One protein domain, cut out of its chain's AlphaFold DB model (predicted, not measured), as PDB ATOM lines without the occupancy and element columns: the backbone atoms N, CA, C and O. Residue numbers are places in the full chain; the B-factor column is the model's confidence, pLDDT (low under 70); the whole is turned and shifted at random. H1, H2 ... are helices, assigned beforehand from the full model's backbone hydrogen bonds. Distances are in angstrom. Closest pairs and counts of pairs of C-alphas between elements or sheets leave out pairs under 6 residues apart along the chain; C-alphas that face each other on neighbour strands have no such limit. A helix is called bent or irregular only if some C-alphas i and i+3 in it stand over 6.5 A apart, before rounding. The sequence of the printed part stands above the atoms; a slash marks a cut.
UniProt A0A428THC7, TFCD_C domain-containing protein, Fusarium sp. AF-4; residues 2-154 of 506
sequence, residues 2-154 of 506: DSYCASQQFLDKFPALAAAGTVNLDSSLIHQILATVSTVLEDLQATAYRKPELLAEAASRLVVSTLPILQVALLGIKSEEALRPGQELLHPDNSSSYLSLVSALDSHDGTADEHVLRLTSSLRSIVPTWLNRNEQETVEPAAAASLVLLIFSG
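Overview. This is residues 2 to 154 of the 506 residues of the protein "TFCD_C domain-containing protein" of Fusarium sp. AF-4 (UniProt A0A428THC7). What is the shape? H3, H4a, H7 and H8 form an up-and-down bundle, each running against the one before it in the chain; the bent H4 ends in H4b, which packs across residues 27 to 34 of H3. H1 packs beside H4a, and H6 packs on residues 151 to 152 of H8. What makes it up? The 153 printed residues hold named helices H1 to H8 in chain order and no named strand: all helix, compact, radius of gyration of the C-alphas 14.8 A, spans 44 by 29 by 27 A.

Along the chain. Where is the longest helix? H4, residues 52 to 75, was assigned by its hydrogen bonds as one helix but is bent: C-alphas 65 and 68 are 7.2 A apart. Its arms are H4a, residues 52 to 65, 19.7 A, and H4b, residues 68 to 75. Where are the others? H1, residues 2 to 11, begins with C-alpha 2 at (126.268, 151.290, 103.658); H2 is residues 14 to 19, H3 27 to 46, 28.3 A, H5 86 to 89, H6 92 to 106 and H7 114 to 131, 25.6 A. H8, residues 136 to 152, ends with C-alpha 152 at (137.844, 148.348, 78.464).

Arrangement. What touches the hub, H4? Among them, H8 touches H4a at a steep tilt of 41 degrees, closest C-alphas Glu 57 and Thr 138, 4.8 A; H5 touches H4a with residues 64 to 65 of H4a alone, closest C-alphas Val 64 and Gly 86, 5.2 A. H2 and H4b are close but not clearly touching, closest C-alphas Pro 15 and Pro 68, 6.8 A. Are the backbones helical? Every O i to N i+4 pair is within hydrogen-bond range in H1, H2, H3, H4a and H4b, against 8 of 11 in H6, 12 of 14 in H7 and 11 of 13 in H8; H5 is too short for one.

Size, cuts and confidence. How far does it reach? The C-alphas farthest apart, of Arg 50 and Glu 80, are 44.8 A apart; the printed part has no cut and no long link. Where is confidence low? Residues 2 to 7, 21 to 25, 78 to 82 and 109 to 111 have pLDDT under 70.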
ATOM      1  N   ASP A   2     127.642 150.910 104.010       39.50
ATOM      2  CA  ASP A   2     126.268 151.290 103.658       39.50
ATOM      3  C   ASP A   2     126.167 152.231 102.439       39.50
ATOM      4  O   ASP A   2     125.394 151.965 101.522       39.50
ATOM      5  N   SER A   3     127.024 153.260 102.362       53.88
ATOM      6  CA  SER A   3     127.123 154.164 101.197       53.88
ATOM      7  C   SER A   3     127.522 153.445  99.893       53.88
ATOM      8  O   SER A   3     126.955 153.712  98.837       53.88
ATOM      9  N   TYR A   4     128.440 152.474  99.958       58.72
ATOM     10  CA  TYR A   4     128.830 151.655  98.803       58.72
ATOM     11  C   TYR A   4     127.691 150.734  98.355       58.72
ATOM     12  O   TYR A   4     127.413 150.657  97.162       58.72
ATOM     13  N   CYS A   5     126.980 150.095  99.293       59.62
ATOM     14  CA  CYS A   5     125.813 149.269  98.969       59.62
ATOM     15  C   CYS A   5     124.679 150.090  98.338       59.62
ATOM     16  O   CYS A   5     124.046 149.621  97.394       59.62
ATOM     17  N   ALA A   6     124.437 151.316  98.816       56.28
ATOM     18  CA  ALA A   6     123.447 152.219  98.232       56.28
ATOM     19  C   ALA A   6     123.810 152.615  96.788       56.28
ATOM     20  O   ALA A   6     122.970 152.498  95.895       56.28
ATOM     21  N   SER A   7     125.068 153.001  96.544       68.69
ATOM     22  CA  SER A   7     125.570 153.303  95.196       68.69
ATOM     23  C   SER A   7     125.493 152.088  94.268       68.69
ATOM     24  O   SER A   7     124.984 152.204  93.156       68.69
ATOM     25  N   GLN A   8     125.911 150.906  94.732       71.56
ATOM     26  CA  GLN A   8     125.839 149.670  93.948       71.56
ATOM     27  C   GLN A   8     124.388 149.338  93.549       71.56
ATOM     28  O   GLN A   8     124.108 149.124  92.374       71.56
ATOM     29  N   GLN A   9     123.437 149.391  94.491       73.88
ATOM     30  CA  GLN A   9     122.015 149.123  94.221       73.88
ATOM     31  C   GLN A   9     121.338 150.145  93.294       73.88
ATOM     32  O   GLN A   9     120.273 149.848  92.743       73.88
ATOM     33  N   PHE A  10     121.900 151.348  93.149       77.19
ATOM     34  CA  PHE A  10     121.472 152.321  92.145       77.19
ATOM     35  C   PHE A  10     122.054 151.977  90.768       77.19
ATOM     36  O   PHE A  10     121.314 151.906  89.787       77.19
ATOM     37  N   LEU A  11     123.356 151.692  90.705       80.81
ATOM     38  CA  LEU A  11     124.070 151.343  89.476       80.81
ATOM     39  C   LEU A  11     123.566 150.033  88.847       80.81
ATOM     40  O   LEU A  11     123.302 149.997  87.650       80.81
ATOM     41  N   ASP A  12     123.292 149.000  89.649       83.50
ATOM     42  CA  ASP A  12     122.684 147.744  89.180       83.50
ATOM     43  C   ASP A  12     121.283 147.955  88.551       83.50
ATOM     44  O   ASP A  12     120.814 147.118  87.778       83.50
ATOM     45  N   LYS A  13     120.611 149.084  88.838       83.12
ATOM     46  CA  LYS A  13     119.310 149.473  88.253       83.12
ATOM     47  C   LYS A  13     119.424 150.451  87.080       83.12
ATOM     48  O   LYS A  13     118.437 150.630  86.365       83.12
ATOM     49  N   PHE A  14     120.590 151.060  86.854       82.44
ATOM     50  CA  PHE A  14     120.826 152.025  85.772       82.44
ATOM     51  C   PHE A  14     120.336 151.534  84.391       82.44
ATOM     52  O   PHE A  14     119.644 152.306  83.729       82.44
ATOM     53  N   PRO A  15     120.561 150.269  83.970       80.62
ATOM     54  CA  PRO A  15     120.076 149.776  82.677       80.62
ATOM     55  C   PRO A  15     118.549 149.835  82.524       80.62
ATOM     56  O   PRO A  15     118.042 150.285  81.498       80.62
ATOM     57  N   ALA A  16     117.807 149.450  83.566       80.50
ATOM     58  CA  ALA A  16     116.345 149.499  83.566       80.50
ATOM     59  C   ALA A  16     115.819 150.946  83.613       80.50
ATOM     60  O   ALA A  16     114.838 151.275  82.948       80.50
ATOM     61  N   LEU A  17     116.493 151.823  84.364       76.88
ATOM     62  CA  LEU A  17     116.156 153.247  84.442       76.88
ATOM     63  C   LEU A  17     116.401 153.977  83.110       76.88
ATOM     64  O   LEU A  17     115.597 154.836  82.729       76.88
ATOM     65  N   ALA A  18     117.467 153.607  82.393       73.31
ATOM     66  CA  ALA A  18     117.785 154.093  81.055       73.31
ATOM     67  C   ALA A  18     116.774 153.596  80.010       73.31
ATOM     68  O   ALA A  18     116.211 154.406  79.278       73.31
ATOM     69  N   ALA A  19     116.464 152.294  79.998       72.88
ATOM     70  CA  ALA A  19     115.459 151.713  79.103       72.88
ATOM     71  C   ALA A  19     114.049 152.305  79.312       72.88
ATOM     72  O   ALA A  19     113.280 152.432  78.363       72.88
ATOM     73  N   ALA A  20     113.717 152.712  80.542       70.00
ATOM     74  CA  ALA A  20     112.465 153.394  80.866       70.00
ATOM     75  C   ALA A  20     112.467 154.910  80.557       70.00
ATOM     76  O   ALA A  20     111.465 155.577  80.812       70.00
ATOM     77  N   GLY A  21     113.578 155.481  80.068       67.56
ATOM     78  CA  GLY A  21     113.721 156.924  79.820       67.56
ATOM     79  C   GLY A  21     113.662 157.794  81.085       67.56
ATOM     80  O   GLY A  21     113.393 158.989  81.001       67.56
ATOM     81  N   THR A  22     113.867 157.202  82.268       58.72
ATOM     82  CA  THR A  22     113.655 157.873  83.570       58.72
ATOM     83  C   THR A  22     114.868 158.640  84.087       58.72
ATOM     84  O   THR A  22     114.719 159.521  84.933       58.72
ATOM     85  N   VAL A  23     116.063 158.336  83.576       61.16
ATOM     86  CA  VAL A  23     117.280 159.119  83.816       61.16
ATOM     87  C   VAL A  23     117.531 159.974  82.582       61.16
ATOM     88  O   VAL A  23     117.582 159.458  81.469       61.16
ATOM     89  N   ASN A  24     117.706 161.281  82.781       61.44
ATOM     90  CA  ASN A  24     118.170 162.164  81.719       61.44
ATOM     91  C   ASN A  24     119.681 161.949  81.552       61.44
ATOM     92  O   ASN A  24     120.468 162.401  82.385       61.44
ATOM     93  N   LEU A  25     120.066 161.177  80.536       65.31
ATOM     94  CA  LEU A  25     121.416 160.628  80.355       65.31
ATOM     95  C   LEU A  25     122.360 161.642  79.694       65.31
ATOM     96  O   LEU A  25     122.934 161.397  78.638       65.31
ATOM     97  N   ASP A  26     122.491 162.800  80.339       71.81
ATOM     98  CA  ASP A  26     123.480 163.812  79.992       71.81
ATOM     99  C   ASP A  26     124.902 163.333  80.334       71.81
ATOM    100  O   ASP A  26     125.141 162.677  81.356       71.81
ATOM    101  N   SER A  27     125.857 163.719  79.488       77.88
ATOM    102  CA  SER A  27     127.276 163.386  79.621       77.88
ATOM    103  C   SER A  27     127.835 163.815  80.979       77.88
ATOM    104  O   SER A  27     128.627 163.090  81.575       77.88
ATOM    105  N   SER A  28     127.370 164.951  81.513       84.94
ATOM    106  CA  SER A  28     127.812 165.485  82.808       84.94
ATOM    107  C   SER A  28     127.591 164.514  83.978       84.94
ATOM    108  O   SER A  28     128.466 164.381  84.834       84.94
ATOM    109  N   LEU A  29     126.471 163.782  83.994       85.44
ATOM    110  CA  LEU A  29     126.157 162.799  85.034       85.44
ATOM    111  C   LEU A  29     127.014 161.534  84.892       85.44
ATOM    112  O   LEU A  29     127.509 161.008  85.889       85.44
ATOM    113  N   ILE A  30     127.223 161.069  83.658       86.94
ATOM    114  CA  ILE A  30     128.089 159.924  83.339       86.94
ATOM    115  C   ILE A  30     129.525 160.221  83.792       86.94
ATOM    116  O   ILE A  30     130.100 159.466  84.579       86.94
ATOM    117  N   HIS A  31     130.068 161.371  83.386       90.44
ATOM    118  CA  HIS A  31     131.400 161.844  83.768       90.44
ATOM    119  C   HIS A  31     131.546 162.059  85.277       90.44
ATOM    120  O   HIS A  31     132.568 161.675  85.849       90.44
ATOM    121  N   GLN A  32     130.519 162.589  85.954       91.12
ATOM    122  CA  GLN A  32     130.524 162.733  87.413       91.12
ATOM    123  C   GLN A  32     130.570 161.373  88.128       91.12
ATOM    124  O   GLN A  32     131.319 161.223  89.098       91.12
ATOM    125  N   ILE A  33     129.808 160.375  87.665       90.69
ATOM    126  CA  ILE A  33     129.824 159.028  88.254       90.69
ATOM    127  C   ILE A  33     131.194 158.378  88.041       90.69
ATOM    128  O   ILE A  33     131.805 157.945  89.018       90.69
ATOM    129  N   LEU A  34     131.721 158.380  86.813       93.38
ATOM    130  CA  LEU A  34     133.041 157.818  86.511       93.38
ATOM    131  C   LEU A  34     134.151 158.486  87.340       93.38
ATOM    132  O   LEU A  34     134.920 157.791  87.998       93.38
ATOM    133  N   ALA A  35     134.181 159.823  87.415       93.94
ATOM    134  CA  ALA A  35     135.142 160.553  88.248       93.94
ATOM    135  C   ALA A  35     135.028 160.212  89.746       93.94
ATOM    136  O   ALA A  35     136.043 160.160  90.448       93.94
ATOM    137  N   THR A  36     133.810 159.956  90.238       94.31
ATOM    138  CA  THR A  36     133.567 159.537  91.626       94.31
ATOM    139  C   THR A  36     134.124 158.134  91.880       94.31
ATOM    140  O   THR A  36     134.821 157.936  92.874       94.31
ATOM    141  N   VAL A  37     133.890 157.177  90.973       94.44
ATOM    142  CA  VAL A  37     134.426 155.809  91.101       94.44
ATOM    143  C   VAL A  37     135.956 155.806  90.997       94.44
ATOM    144  O   VAL A  37     136.602 155.193  91.843       94.44
ATOM    145  N   SER A  38     136.562 156.552  90.065       95.44
ATOM    146  CA  SER A  38     138.031 156.669  89.981       95.44
ATOM    147  C   SER A  38     138.638 157.238  91.264       95.44
ATOM    148  O   SER A  38     139.609 156.689  91.774       95.44
ATOM    149  N   THR A  39     138.015 158.271  91.846       95.06
ATOM    150  CA  THR A  39     138.462 158.865  93.119       95.06
ATOM    151  C   THR A  39     138.376 157.863  94.283       95.06
ATOM    152  O   THR A  39     139.265 157.832  95.129       95.06
ATOM    153  N   VAL A  40     137.353 156.997  94.308       93.62
ATOM    154  CA  VAL A  40     137.244 155.889  95.277       93.62
ATOM    155  C   VAL A  40     138.364 154.859  95.091       93.62
ATOM    156  O   VAL A  40     138.946 154.418  96.079       93.62
ATOM    157  N   LEU A  41     138.688 154.471  93.853       94.94
ATOM    158  CA  LEU A  41     139.775 153.515  93.597       94.94
ATOM    159  C   LEU A  41     141.148 154.098  93.960       94.94
ATOM    160  O   LEU A  41     141.970 153.404  94.549       94.94
ATOM    161  N   GLU A  42     141.382 155.375  93.663       94.25
ATOM    162  CA  GLU A  42     142.625 156.081  93.996       94.25
ATOM    163  C   GLU A  42     142.841 156.195  95.516       94.25
ATOM    164  O   GLU A  42     143.946 155.941  95.996       94.25
ATOM    165  N   ASP A  43     141.794 156.494  96.291       93.81
ATOM    166  CA  ASP A  43     141.851 156.499  97.761       93.81
ATOM    167  C   ASP A  43     142.080 155.089  98.330       93.81
ATOM    168  O   ASP A  43     142.945 154.894  99.183       93.81
ATOM    169  N   LEU A  44     141.398 154.066  97.800       92.62
ATOM    170  CA  LEU A  44     141.633 152.670  98.193       92.62
ATOM    171  C   LEU A  44     143.042 152.162  97.832       92.62
ATOM    172  O   LEU A  44     143.528 151.235  98.481       92.62
ATOM    173  N   GLN A  45     143.705 152.757  96.835       90.69
ATOM    174  CA  GLN A  45     145.106 152.480  96.508       90.69
ATOM    175  C   GLN A  45     146.077 153.237  97.436       90.69
ATOM    176  O   GLN A  45     147.124 152.699  97.799       90.69
ATOM    177  N   ALA A  46     145.759 154.481  97.809       91.06
ATOM    178  CA  ALA A  46     146.632 155.347  98.605       91.06
ATOM    179  C   ALA A  46     146.534 155.112 100.126       91.06
ATOM    180  O   ALA A  46     147.515 155.316 100.848       91.06
ATOM    181  N   THR A  47     145.369 154.693 100.624       90.81
ATOM    182  CA  THR A  47     145.033 154.682 102.054       90.81
ATOM    183  C   THR A  47     145.019 153.260 102.636       90.81
ATOM    184  O   THR A  47     144.230 152.396 102.255       90.81
ATOM    185  N   ALA A  48     145.865 153.012 103.642       88.62
ATOM    186  CA  ALA A  48     145.964 151.718 104.326       88.62
ATOM    187  C   ALA A  48     144.787 151.468 105.298       88.62
ATOM    188  O   ALA A  48     144.856 151.770 106.493       88.62
ATOM    189  N   TYR A  49     143.695 150.901 104.785       90.00
ATOM    190  CA  TYR A  49     142.472 150.643 105.551       90.00
ATOM    191  C   TYR A  49     142.500 149.393 106.447       90.00
ATOM    192  O   TYR A  49     143.224 148.424 106.223       90.00
ATOM    193  N   ARG A  50     141.619 149.388 107.459       89.19
ATOM    194  CA  ARG A  50     141.260 148.180 108.222       89.19
ATOM    195  C   ARG A  50     140.267 147.336 107.418       89.19
ATOM    196  O   ARG A  50     139.335 147.891 106.848       89.19
ATOM    197  N   LYS A  51     140.427 146.011 107.466       86.62
ATOM    198  CA  LYS A  51     139.671 145.026 106.672       86.62
ATOM    199  C   LYS A  51     139.714 145.259 105.146       86.62
ATOM    200  O   LYS A  51     138.666 145.445 104.522       86.62
ATOM    201  N   PRO A  52     140.913 145.278 104.529       88.31
ATOM    202  CA  PRO A  52     141.059 145.510 103.092       88.31
ATOM    203  C   PRO A  52     140.354 144.461 102.208       88.31
ATOM    204  O   PRO A  52     139.990 144.789 101.088       88.31
ATOM    205  N   GLU A  53     140.101 143.243 102.695       88.81
ATOM    206  CA  GLU A  53     139.317 142.199 102.007       88.81
ATOM    207  C   GLU A  53     137.886 142.650 101.684       88.81
ATOM    208  O   GLU A  53     137.450 142.564 100.537       88.81
ATOM    209  N   LEU A  54     137.181 143.224 102.663       90.69
ATOM    210  CA  LEU A  54     135.791 143.660 102.487       90.69
ATOM    211  C   LEU A  54     135.681 144.956 101.665       90.69
ATOM    212  O   LEU A  54     134.626 145.265 101.112       90.69
ATOM    213  N   LEU A  55     136.766 145.733 101.589       92.25
ATOM    214  CA  LEU A  55     136.858 146.900 100.708       92.25
ATOM    215  C   LEU A  55     137.200 146.495  99.272       92.25
ATOM    216  O   LEU A  55     136.605 147.040  98.349       92.25
ATOM    217  N   ALA A  56     138.085 145.513  99.084       92.56
ATOM    218  CA  ALA A  56     138.363 144.918  97.782       92.56
ATOM    219  C   ALA A  56     137.107 144.253  97.195       92.56
ATOM    220  O   ALA A  56     136.796 144.489  96.031       92.56
ATOM    221  N   GLU A  57     136.328 143.517  98.000       93.88
ATOM    222  CA  GLU A  57     135.005 143.020  97.598       93.88
ATOM    223  C   GLU A  57     134.082 144.172  97.163       93.88
ATOM    224  O   GLU A  57     133.591 144.181  96.033       93.88
ATOM    225  N   ALA A  58     133.837 145.148  98.045       93.12
ATOM    226  CA  ALA A  58     132.865 146.212  97.793       93.12
ATOM    227  C   ALA A  58     133.246 147.094  96.590       93.12
ATOM    228  O   ALA A  58     132.376 147.472  95.804       93.12
ATOM    229  N   ALA A  59     134.537 147.388  96.415       94.75
ATOM    230  CA  ALA A  59     135.052 148.116  95.262       94.75
ATOM    231  C   ALA A  59     134.951 147.291  93.973       94.75
ATOM    232  O   ALA A  59     134.532 147.820  92.948       94.75
ATOM    233  N   SER A  60     135.236 145.988  94.026       95.94
ATOM    234  CA  SER A  60     135.077 145.107  92.866       95.94
ATOM    235  C   SER A  60     133.615 145.014  92.416       95.94
ATOM    236  O   SER A  60     133.321 145.154  91.228       95.94
ATOM    237  N   ARG A  61     132.673 144.867  93.362       95.25
ATOM    238  CA  ARG A  61     131.227 144.914  93.076       95.25
ATOM    239  C   ARG A  61     130.819 146.261  92.463       95.25
ATOM    240  O   ARG A  61     130.134 146.273  91.446       95.25
ATOM    241  N   LEU A  62     131.292 147.382  93.019       95.44
ATOM    242  CA  LEU A  62     131.051 148.731  92.487       95.44
ATOM    243  C   LEU A  62     131.552 148.891  91.039       95.44
ATOM    244  O   LEU A  62     130.844 149.455  90.204       95.44
ATOM    245  N   VAL A  63     132.743 148.374  90.728       96.44
ATOM    246  CA  VAL A  63     133.329 148.386  89.377       96.44
ATOM    247  C   VAL A  63     132.467 147.591  88.395       96.44
ATOM    248  O   VAL A  63     132.128 148.107  87.332       96.44
ATOM    249  N   VAL A  64     132.031 146.382  88.768       96.06
ATOM    250  CA  VAL A  64     131.122 145.568  87.943       96.06
ATOM    251  C   VAL A  64     129.793 146.290  87.698       96.06
ATOM    252  O   VAL A  64     129.339 146.358  86.557       96.06
ATOM    253  N   SER A  65     129.194 146.907  88.719       94.81
ATOM    254  CA  SER A  65     127.974 147.712  88.554       94.81
ATOM    255  C   SER A  65     128.181 148.978  87.707       94.81
ATOM    256  O   SER A  65     127.214 149.505  87.163       94.81
ATOM    257  N   THR A  66     129.420 149.457  87.548       94.31
ATOM    258  CA  THR A  66     129.762 150.630  86.720       94.31
ATOM    259  C   THR A  66     129.902 150.286  85.226       94.31
ATOM    260  O   THR A  66     129.826 151.186  84.387       94.31
ATOM    261  N   LEU A  67     130.014 148.998  84.856       93.88
ATOM    262  CA  LEU A  67     130.132 148.536  83.460       93.88
ATOM    263  C   LEU A  67     129.131 149.192  82.485       93.88
ATOM    264  O   LEU A  67     129.571 149.645  81.428       93.88
ATOM    265  N   PRO A  68     127.819 149.309  82.785       91.25
ATOM    266  CA  PRO A  68     126.859 149.852  81.821       91.25
ATOM    267  C   PRO A  68     127.061 151.351  81.565       91.25
ATOM    268  O   PRO A  68     126.703 151.852  80.504       91.25
ATOM    269  N   ILE A  69     127.665 152.069  82.517       90.81
ATOM    270  CA  ILE A  69     128.009 153.488  82.374       90.81
ATOM    271  C   ILE A  69     129.259 153.643  81.503       90.81
ATOM    272  O   ILE A  69     129.289 154.526  80.653       90.81
ATOM    273  N   LEU A  70     130.244 152.747  81.638       90.94
ATOM    274  CA  LEU A  70     131.405 152.682  80.740       90.94
ATOM    275  C   LEU A  70     130.995 152.353  79.295       90.94
ATOM    276  O   LEU A  70     131.494 152.974  78.358       90.94
ATOM    277  N   GLN A  71     130.038 151.434  79.111       89.25
ATOM    278  CA  GLN A  71     129.462 151.136  77.796       89.25
ATOM    279  C   GLN A  71     128.808 152.381  77.174       89.25
ATOM    280  O   GLN A  71     129.094 152.702  76.023       89.25
ATOM    281  N   VAL A  72     127.973 153.108  77.928       88.38
ATOM    282  CA  VAL A  72     127.311 154.328  77.429       88.38
ATOM    283  C   VAL A  72     128.306 155.465  77.172       88.38
ATOM    284  O   VAL A  72     128.140 156.182  76.189       88.38
ATOM    285  N   ALA A  73     129.349 155.614  77.995       89.00
ATOM    286  CA  ALA A  73     130.369 156.652  77.826       89.00
ATOM    287  C   ALA A  73     131.149 156.525  76.504       89.00
ATOM    288  O   ALA A  73     131.482 157.540  75.901       89.00
ATOM    289  N   LEU A  74     131.416 155.296  76.040       87.69
ATOM    290  CA  LEU A  74     132.166 155.050  74.801       87.69
ATOM    291  C   LEU A  74     131.275 154.805  73.572       87.69
ATOM    292  O   LEU A  74     131.570 155.299  72.489       87.69
ATOM    293  N   LEU A  75     130.192 154.032  73.704       85.75
ATOM    294  CA  LEU A  75     129.376 153.590  72.561       85.75
ATOM    295  C   LEU A  75     128.048 154.348  72.413       85.75
ATOM    296  O   LEU A  75     127.343 154.150  71.416       85.75
ATOM    297  N   GLY A  76     127.705 155.205  73.380       81.44
ATOM    298  CA  GLY A  76     126.401 155.852  73.481       81.44
ATOM    299  C   GLY A  76     125.271 154.869  73.805       81.44
ATOM    300  O   GLY A  76     125.491 153.721  74.190       81.44
ATOM    301  N   ILE A  77     124.029 155.324  73.629       72.50
ATOM    302  CA  ILE A  77     122.827 154.489  73.761       72.50
ATOM    303  C   ILE A  77     122.300 154.202  72.356       72.50
ATOM    304  O   ILE A  77     121.644 155.042  71.742       72.50
ATOM    305  N   LYS A  78     122.591 153.009  71.834       64.12
ATOM    306  CA  LYS A  78     122.036 152.531  70.562       64.12
ATOM    307  C   LYS A  78     120.720 151.811  70.842       64.12
ATOM    308  O   LYS A  78     120.685 150.888  71.645       64.12
ATOM    309  N   SER A  79     119.644 152.203  70.157       50.78
ATOM    310  CA  SER A  79     118.275 151.726  70.439       50.78
ATOM    311  C   SER A  79     118.035 150.221  70.209       50.78
ATOM    312  O   SER A  79     116.939 149.740  70.496       50.78
ATOM    313  N   GLU A  80     119.015 149.493  69.675       49.47
ATOM    314  CA  GLU A  80     118.933 148.062  69.350       49.47
ATOM    315  C   GLU A  80     119.707 147.180  70.353       49.47
ATOM    316  O   GLU A  80     119.443 145.981  70.444       49.47
ATOM    317  N   GLU A  81     120.607 147.758  71.158       60.97
ATOM    318  CA  GLU A  81     121.373 147.047  72.190       60.97
ATOM    319  C   GLU A  81     120.823 147.380  73.583       60.97
ATOM    320  O   GLU A  81     121.096 148.436  74.157       60.97
ATOM    321  N   ALA A  82     120.043 146.461  74.156       68.00
ATOM    322  CA  ALA A  82     119.556 146.605  75.523       68.00
ATOM    323  C   ALA A  82     120.720 146.518  76.528       68.00
ATOM    324  O   ALA A  82     121.336 145.461  76.683       68.00
ATOM    325  N   LEU A  83     120.986 147.623  77.234       84.88
ATOM    326  CA  LEU A  83     121.897 147.655  78.382       84.88
ATOM    327  C   LEU A  83     121.466 146.609  79.426       84.88
ATOM    328  O   LEU A  83     120.276 146.443  79.697       84.88
ATOM    329  N   ARG A  84     122.440 145.952  80.060       87.94
ATOM    330  CA  ARG A  84     122.230 144.936  81.107       87.94
ATOM    331  C   ARG A  84     123.043 145.270  82.356       87.94
ATOM    332  O   ARG A  84     124.059 145.952  82.225       87.94
ATOM    333  N   PRO A  85     122.662 144.806  83.560       90.81
ATOM    334  CA  PRO A  85     123.512 144.930  84.742       90.81
ATOM    335  C   PRO A  85     124.852 144.222  84.511       90.81
ATOM    336  O   PRO A  85     124.881 143.133  83.934       90.81
ATOM    337  N   GLY A  86     125.964 144.791  84.987       90.00
ATOM    338  CA  GLY A  86     127.292 144.202  84.755       90.00
ATOM    339  C   GLY A  86     127.418 142.767  85.280       90.00
ATOM    340  O   GLY A  86     128.003 141.918  84.619       90.00
ATOM    341  N   GLN A  87     126.772 142.462  86.410       90.56
ATOM    342  CA  GLN A  87     126.706 141.108  86.980       90.56
ATOM    343  C   GLN A  87     126.005 140.093  86.053       90.56
ATOM    344  O   GLN A  87     126.346 138.916  86.069       90.56
ATOM    345  N   GLU A  88     125.047 140.536  85.230       91.44
ATOM    346  CA  GLU A  88     124.397 139.684  84.227       91.44
ATOM    347  C   GLU A  88     125.292 139.518  82.991       91.44
ATOM    348  O   GLU A  88     125.475 138.403  82.506       91.44
ATOM    349  N   LEU A  89     125.879 140.613  82.490       90.50
ATOM    350  CA  LEU A  89     126.695 140.588  81.272       90.50
ATOM    351  C   LEU A  89     127.979 139.757  81.436       90.50
ATOM    352  O   LEU A  89     128.371 139.054  80.509       90.50
ATOM    353  N   LEU A  90     128.615 139.824  82.610       92.31
ATOM    354  CA  LEU A  90     129.852 139.096  82.919       92.31
ATOM    355  C   LEU A  90     129.626 137.633  83.337       92.31
ATOM    356  O   LEU A  90     130.596 136.919  83.588       92.31
ATOM    357  N   HIS A  91     128.375 137.167  83.415       90.50
ATOM    358  CA  HIS A  91     128.077 135.778  83.762       90.50
ATOM    359  C   HIS A  91     128.713 134.811  82.737       90.50
ATOM    360  O   HIS A  91     128.585 135.064  81.535       90.50
ATOM    361  N   PRO A  92     129.351 133.688  83.140       85.81
ATOM    362  CA  PRO A  92     130.099 132.824  82.216       85.81
ATOM    363  C   PRO A  92     129.299 132.363  80.985       85.81
ATOM    364  O   PRO A  92     129.805 132.398  79.859       85.81
ATOM    365  N   ASP A  93     128.026 132.008  81.183       87.44
ATOM    366  CA  ASP A  93     127.114 131.580  80.110       87.44
ATOM    367  C   ASP A  93     126.756 132.706  79.113       87.44
ATOM    368  O   ASP A  93     126.390 132.422  77.975       87.44
ATOM    369  N   ASN A  94     126.900 133.980  79.498       88.44
ATOM    370  CA  ASN A  94     126.591 135.153  78.668       88.44
ATOM    371  C   ASN A  94     127.800 135.681  77.875       88.44
ATOM    372  O   ASN A  94     127.702 136.726  77.235       88.44
ATOM    373  N   SER A  95     128.930 134.968  77.881       88.50
ATOM    374  CA  SER A  95     130.221 135.429  77.337       88.50
ATOM    375  C   SER A  95     130.215 135.895  75.873       88.50
ATOM    376  O   SER A  95     130.977 136.795  75.527       88.50
ATOM    377  N   SER A  96     129.315 135.396  75.022       87.81
ATOM    378  CA  SER A  96     129.101 135.951  73.671       87.81
ATOM    379  C   SER A  96     128.714 137.440  73.679       87.81
ATOM    380  O   SER A  96     129.090 138.170  72.766       87.81
ATOM    381  N   SER A  97     128.021 137.898  74.725       87.19
ATOM    382  CA  SER A  97     127.528 139.272  74.885       87.19
ATOM    383  C   SER A  97     128.631 140.249  75.305       87.19
ATOM    384  O   SER A  97     128.649 141.387  74.834       87.19
ATOM    385  N   TYR A  98     129.581 139.828  76.153       89.19
ATOM    386  CA  TYR A  98     130.760 140.658  76.428       89.19
ATOM    387  C   TYR A  98     131.779 140.600  75.281       89.19
ATOM    388  O   TYR A  98     132.462 141.588  75.035       89.19
ATOM    389  N   LEU A  99     131.846 139.497  74.521       91.19
ATOM    390  CA  LEU A  99     132.670 139.413  73.309       91.19
ATOM    391  C   LEU A  99     132.159 140.335  72.190       91.19
ATOM    392  O   LEU A  99     132.967 140.982  71.525       91.19
ATOM    393  N   SER A 100     130.838 140.468  72.007       89.69
ATOM    394  CA  SER A 100     130.278 141.468  71.087       89.69
ATOM    395  C   SER A 100     130.521 142.902  71.567       89.69
ATOM    396  O   SER A 100     130.869 143.749  70.748       89.69
ATOM    397  N   LEU A 101     130.432 143.170  72.880       89.44
ATOM    398  CA  LEU A 101     130.801 144.472  73.454       89.44
ATOM    399  C   LEU A 101     132.277 144.803  73.176       89.44
ATOM    400  O   LEU A 101     132.569 145.873  72.653       89.44
ATOM    401  N   VAL A 102     133.196 143.873  73.450       91.44
ATOM    402  CA  VAL A 102     134.628 144.025  73.143       91.44
ATOM    403  C   VAL A 102     134.861 144.263  71.652       91.44
ATOM    404  O   VAL A 102     135.583 145.186  71.294       91.44
ATOM    405  N   SER A 103     134.184 143.518  70.775       90.50
ATOM    406  CA  SER A 103     134.284 143.716  69.321       90.50
ATOM    407  C   SER A 103     133.816 145.113  68.887       90.50
ATOM    408  O   SER A 103     134.402 145.713  67.987       90.50
ATOM    409  N   ALA A 104     132.771 145.647  69.529       89.25
ATOM    410  CA  ALA A 104     132.248 146.985  69.266       89.25
ATOM    411  C   ALA A 104     133.155 148.101  69.815       89.25
ATOM    412  O   ALA A 104     133.267 149.145  69.174       89.25
ATOM    413  N   LEU A 105     133.812 147.877  70.960       88.81
ATOM    414  CA  LEU A 105     134.809 148.777  71.551       88.81
ATOM    415  C   LEU A 105     136.104 148.808  70.727       88.81
ATOM    416  O   LEU A 105     136.578 149.883  70.380       88.81
ATOM    417  N   ASP A 106     136.629 147.644  70.338       89.25
ATOM    418  CA  ASP A 106     137.836 147.516  69.508       89.25
ATOM    419  C   ASP A 106     137.643 148.084  68.088       89.25
ATOM    420  O   ASP A 106     138.614 148.435  67.420       89.25
ATOM    421  N   SER A 107     136.389 148.198  67.635       87.06
ATOM    422  CA  SER A 107     136.006 148.831  66.364       87.06
ATOM    423  C   SER A 107     135.675 150.327  66.494       87.06
ATOM    424  O   SER A 107     135.267 150.946  65.509       87.06
ATOM    425  N   HIS A 108     135.776 150.918  67.690       82.56
ATOM    426  CA  HIS A 108     135.384 152.304  67.936       82.56
ATOM    427  C   HIS A 108     136.570 153.267  67.771       82.56
ATOM    428  O   HIS A 108     137.320 153.519  68.709       82.56
ATOM    429  N   ASP A 109     136.690 153.864  66.583       64.06
ATOM    430  CA  ASP A 109     137.733 154.836  66.188       64.06
ATOM    431  C   ASP A 109     137.573 156.235  66.848       64.06
ATOM    432  O   ASP A 109     137.897 157.274  66.273       64.06
ATOM    433  N   GLY A 110     136.978 156.284  68.044       61.97
ATOM    434  CA  GLY A 110     136.677 157.509  68.784       61.97
ATOM    435  C   GLY A 110     137.833 157.979  69.667       61.97
ATOM    436  O   GLY A 110     138.634 157.190  70.166       61.97
ATOM    437  N   THR A 111     137.899 159.287  69.919       59.88
ATOM    438  CA  THR A 111     138.837 159.857  70.898       59.88
ATOM    439  C   THR A 111     138.523 159.325  72.294       59.88
ATOM    440  O   THR A 111     137.446 159.602  72.820       59.88
ATOM    441  N   ALA A 112     139.459 158.581  72.884       70.62
ATOM    442  CA  ALA A 112     139.270 157.928  74.175       70.62
ATOM    443  C   ALA A 112     138.889 158.923  75.289       70.62
ATOM    444  O   ALA A 112     139.578 159.919  75.515       70.62
ATOM    445  N   ASP A 113     137.789 158.628  75.983       86.38
ATOM    446  CA  ASP A 113     137.232 159.463  77.047       86.38
ATOM    447  C   ASP A 113     138.177 159.546  78.262       86.38
ATOM    448  O   ASP A 113     138.647 158.527  78.771       86.38
ATOM    449  N   GLU A 114     138.449 160.762  78.749       90.38
ATOM    450  CA  GLU A 114     139.406 161.002  79.842       90.38
ATOM    451  C   GLU A 114     138.970 160.349  81.167       90.38
ATOM    452  O   GLU A 114     139.806 159.832  81.913       90.38
ATOM    453  N   HIS A 115     137.666 160.312  81.456       91.38
ATOM    454  CA  HIS A 115     137.137 159.703  82.676       91.38
ATOM    455  C   HIS A 115     137.220 158.175  82.613       91.38
ATOM    456  O   HIS A 115     137.564 157.542  83.616       91.38
ATOM    457  N   VAL A 116     136.968 157.589  81.437       91.31
ATOM    458  CA  VAL A 116     137.165 156.153  81.183       91.31
ATOM    459  C   VAL A 116     138.647 155.784  81.262       91.31
ATOM    460  O   VAL A 116     138.995 154.863  81.997       91.31
ATOM    461  N   LEU A 117     139.538 156.526  80.592       91.88
ATOM    462  CA  LEU A 117     140.989 156.310  80.663       91.88
ATOM    463  C   LEU A 117     141.506 156.384  82.104       91.88
ATOM    464  O   LEU A 117     142.280 155.521  82.525       91.88
ATOM    465  N   ARG A 118     141.050 157.376  82.883       94.75
ATOM    466  CA  ARG A 118     141.387 157.496  84.305       94.75
ATOM    467  C   ARG A 118     140.911 156.277  85.092       94.75
ATOM    468  O   ARG A 118     141.710 155.713  85.832       94.75
ATOM    469  N   LEU A 119     139.664 155.829  84.912       94.06
ATOM    470  CA  LEU A 119     139.161 154.648  85.623       94.06
ATOM    471  C   LEU A 119     139.938 153.378  85.246       94.06
ATOM    472  O   LEU A 119     140.357 152.645  86.137       94.06
ATOM    473  N   THR A 120     140.181 153.129  83.958       93.69
ATOM    474  CA  THR A 120     140.944 151.960  83.481       93.69
ATOM    475  C   THR A 120     142.398 151.989  83.976       93.69
ATOM    476  O   THR A 120     142.975 150.941  84.270       93.69
ATOM    477  N   SER A 121     142.985 153.177  84.158       94.81
ATOM    478  CA  SER A 121     144.288 153.351  84.815       94.81
ATOM    479  C   SER A 121     144.239 152.973  86.305       94.81
ATOM    480  O   SER A 121     145.012 152.119  86.743       94.81
ATOM    481  N   SER A 122     143.278 153.516  87.066       95.69
ATOM    482  CA  SER A 122     143.088 153.207  88.495       95.69
ATOM    483  C   SER A 122     142.689 151.744  88.743       95.69
ATOM    484  O   SER A 122     143.035 151.167  89.771       95.69
ATOM    485  N   LEU A 123     142.004 151.100  87.791       96.06
ATOM    486  CA  LEU A 123     141.741 149.660  87.811       96.06
ATOM    487  C   LEU A 123     143.029 148.856  87.646       96.06
ATOM    488  O   LEU A 123     143.289 147.951  88.434       96.06
ATOM    489  N   ARG A 124     143.864 149.198  86.662       94.88
ATOM    490  CA  ARG A 124     145.133 148.507  86.395       94.88
ATOM    491  C   ARG A 124     146.098 148.563  87.579       94.88
ATOM    492  O   ARG A 124     146.811 147.591  87.816       94.88
ATOM    493  N   SER A 125     146.119 149.665  88.327       94.06
ATOM    494  CA  SER A 125     146.963 149.796  89.517       94.06
ATOM    495  C   SER A 125     146.434 149.014  90.725       94.06
ATOM    496  O   SER A 125     147.238 148.463  91.479       94.06
ATOM    497  N   ILE A 126     145.110 148.939  90.921       94.62
ATOM    498  CA  ILE A 126     144.518 148.340  92.129       94.62
ATOM    499  C   ILE A 126     144.124 146.862  91.981       94.62
ATOM    500  O   ILE A 126     144.308 146.097  92.929       94.62
ATOM    501  N   VAL A 127     143.654 146.421  90.808       95.19
ATOM    502  CA  VAL A 127     143.198 145.039  90.552       95.19
ATOM    503  C   VAL A 127     144.257 143.984  90.911       95.19
ATOM    504  O   VAL A 127     143.891 143.017  91.580       95.19
ATOM    505  N   PRO A 128     145.564 144.146  90.608       93.12
ATOM    506  CA  PRO A 128     146.593 143.209  91.068       93.12
ATOM    507  C   PRO A 128     146.624 143.027  92.594       93.12
ATOM    508  O   PRO A 128     146.891 141.929  93.079       93.12
ATOM    509  N   THR A 129     146.303 144.059  93.381       91.81
ATOM    510  CA  THR A 129     146.239 143.946  94.853       91.81
ATOM    511  C   THR A 129     145.039 143.118  95.325       91.81
ATOM    512  O   THR A 129     145.110 142.474  96.370       91.81
ATOM    513  N   TRP A 130     143.958 143.087  94.537       93.56
ATOM    514  CA  TRP A 130     142.767 142.279  94.794       93.56
ATOM    515  C   TRP A 130     142.939 140.834  94.305       93.56
ATOM    516  O   TRP A 130     142.557 139.906  95.011       93.56
ATOM    517  N   LEU A 131     143.575 140.618  93.148       93.06
ATOM    518  CA  LEU A 131     143.858 139.272  92.628       93.06
ATOM    519  C   LEU A 131     144.905 138.516  93.465       93.06
ATOM    520  O   LEU A 131     144.865 137.290  93.519       93.06
ATOM    521  N   ASN A 132     145.784 139.225  94.189       89.62
ATOM    522  CA  ASN A 132     146.687 138.633  95.190       89.62
ATOM    523  C   ASN A 132     145.987 138.196  96.504       89.62
ATOM    524  O   ASN A 132     146.664 137.815  97.459       89.62
ATOM    525  N   ARG A 133     144.646 138.214  96.576       86.50
ATOM    526  CA  ARG A 133     143.875 137.729  97.734       86.50
ATOM    527  C   ARG A 133     143.445 136.264  97.618       86.50
ATOM    528  O   ARG A 133     143.368 135.699  96.528       86.50
ATOM    529  N   ASN A 134     143.142 135.676  98.778       85.38
ATOM    530  CA  ASN A 134     142.743 134.269  98.941       85.38
ATOM    531  C   ASN A 134     141.383 134.098  99.636       85.38
ATOM    532  O   ASN A 134     140.864 132.986  99.709       85.38
ATOM    533  N   GLU A 135     140.809 135.172 100.175       86.25
ATOM    534  CA  GLU A 135     139.493 135.169 100.798       86.25
ATOM    535  C   GLU A 135     138.404 134.935  99.742       86.25
ATOM    536  O   GLU A 135     138.289 135.697  98.783       86.25
ATOM    537  N   GLN A 136     137.582 133.896  99.927       79.19
ATOM    538  CA  GLN A 136     136.531 133.511  98.971       79.19
ATOM    539  C   GLN A 136     135.559 134.669  98.670       79.19
ATOM    540  O   GLN A 136     135.167 134.860  97.523       79.19
ATOM    541  N   GLU A 137     135.248 135.483  99.683       84.44
ATOM    542  CA  GLU A 137     134.414 136.693  99.587       84.44
ATOM    543  C   GLU A 137     134.999 137.760  98.636       84.44
ATOM    544  O   GLU A 137     134.260 138.584  98.103       84.44
ATOM    545  N   THR A 138     136.314 137.736  98.379       89.81
ATOM    546  CA  THR A 138     136.994 138.663  97.459       89.81
ATOM    547  C   THR A 138     137.357 138.034  96.110       89.81
ATOM    548  O   THR A 138     137.350 138.755  95.117       89.81
ATOM    549  N   VAL A 139     137.653 136.729  96.035       90.19
ATOM    550  CA  VAL A 139     138.142 136.059  94.805       90.19
ATOM    551  C   VAL A 139     137.186 136.233  93.614       90.19
ATOM    552  O   VAL A 139     137.609 136.727  92.569       90.19
ATOM    553  N   GLU A 140     135.908 135.875  93.773       90.81
ATOM    554  CA  GLU A 140     134.915 135.963  92.689       90.81
ATOM    555  C   GLU A 140     134.653 137.429  92.256       90.81
ATOM    556  O   GLU A 140     134.765 137.721  91.061       90.81
ATOM    557  N   PRO A 141     134.395 138.397  93.170       93.88
ATOM    558  CA  PRO A 141     134.261 139.804  92.791       93.88
ATOM    559  C   PRO A 141     135.512 140.399  92.134       93.88
ATOM    560  O   PRO A 141     135.382 141.097  91.131       93.88
ATOM    561  N   ALA A 142     136.708 140.132  92.669       95.19
ATOM    562  CA  ALA A 142     137.958 140.698  92.157       95.19
ATOM    563  C   ALA A 142     138.252 140.236  90.728       95.19
ATOM    564  O   ALA A 142     138.662 141.048  89.899       95.19
ATOM    565  N   ALA A 143     137.980 138.965  90.419       94.69
ATOM    566  CA  ALA A 143     138.049 138.454  89.058       94.69
ATOM    567  C   ALA A 143     136.998 139.117  88.150       94.69
ATOM    568  O   ALA A 143     137.332 139.587  87.065       94.69
ATOM    569  N   ALA A 144     135.744 139.251  88.594       95.06
ATOM    570  CA  ALA A 144     134.718 139.941  87.805       95.06
ATOM    571  C   ALA A 144     135.103 141.406  87.496       95.06
ATOM    572  O   ALA A 144     134.924 141.868  86.370       95.06
ATOM    573  N   ALA A 145     135.705 142.125  88.448       96.75
ATOM    574  CA  ALA A 145     136.244 143.468  88.224       96.75
ATOM    575  C   ALA A 145     137.495 143.482  87.320       96.75
ATOM    576  O   ALA A 145     137.685 144.422  86.548       96.75
ATOM    577  N   SER A 146     138.328 142.437  87.358       96.62
ATOM    578  CA  SER A 146     139.464 142.296  86.439       96.62
ATOM    579  C   SER A 146     139.008 142.000  85.002       96.62
ATOM    580  O   SER A 146     139.635 142.464  84.049       96.62
ATOM    581  N   LEU A 147     137.865 141.332  84.822       95.75
ATOM    582  CA  LEU A 147     137.224 141.170  83.516       95.75
ATOM    583  C   LEU A 147     136.673 142.506  82.973       95.75
ATOM    584  O   LEU A 147     136.801 142.754  81.777       95.75
ATOM    585  N   VAL A 148     136.160 143.410  83.826       96.69
ATOM    586  CA  VAL A 148     135.827 144.797  83.414       96.69
ATOM    587  C   VAL A 148     137.066 145.517  82.875       96.69
ATOM    588  O   VAL A 148     137.005 146.098  81.793       96.69
ATOM    589  N   LEU A 149     138.199 145.440  83.585       96.62
ATOM    590  CA  LEU A 149     139.475 146.009  83.129       96.62
ATOM    591  C   LEU A 149     139.867 145.472  81.740       96.62
ATOM    592  O   LEU A 149     140.150 146.263  80.846       96.62
ATOM    593  N   LEU A 150     139.812 144.155  81.517       95.25
ATOM    594  CA  LEU A 150     140.141 143.568  80.211       95.25
ATOM    595  C   LEU A 150     139.180 143.977  79.084       95.25
ATOM    596  O   LEU A 150     139.623 144.122  77.946       95.25
ATOM    597  N   ILE A 151     137.889 144.168  79.374       93.69
ATOM    598  CA  ILE A 151     136.894 144.602  78.379       93.69
ATOM    599  C   ILE A 151     137.176 146.031  77.892       93.69
ATOM    600  O   ILE A 151     137.046 146.294  76.698       93.69
ATOM    601  N   PHE A 152     137.592 146.934  78.788       92.75
ATOM    602  CA  PHE A 152     137.844 148.348  78.464       92.75
ATOM    603  C   PHE A 152     139.323 148.703  78.206       92.75
ATOM    604  O   PHE A 152     139.615 149.834  77.815       92.75
ATOM    605  N   SER A 153     140.256 147.760  78.359       92.12
ATOM    606  CA  SER A 153     141.611 147.844  77.791       92.12
ATOM    607  C   SER A 153     141.600 147.488  76.301       92.12
ATOM    608  O   SER A 153     140.967 146.511  75.901       92.12
ATOM    609  N   GLY A 154     142.331 148.245  75.476       89.31
ATOM    610  CA  GLY A 154     142.446 147.989  74.029       89.31
ATOM    611  C   GLY A 154     143.273 146.733  73.687       89.31
ATOM    612  O   GLY A 154     144.017 146.249  74.542       89.31
TER     613      GLY A 154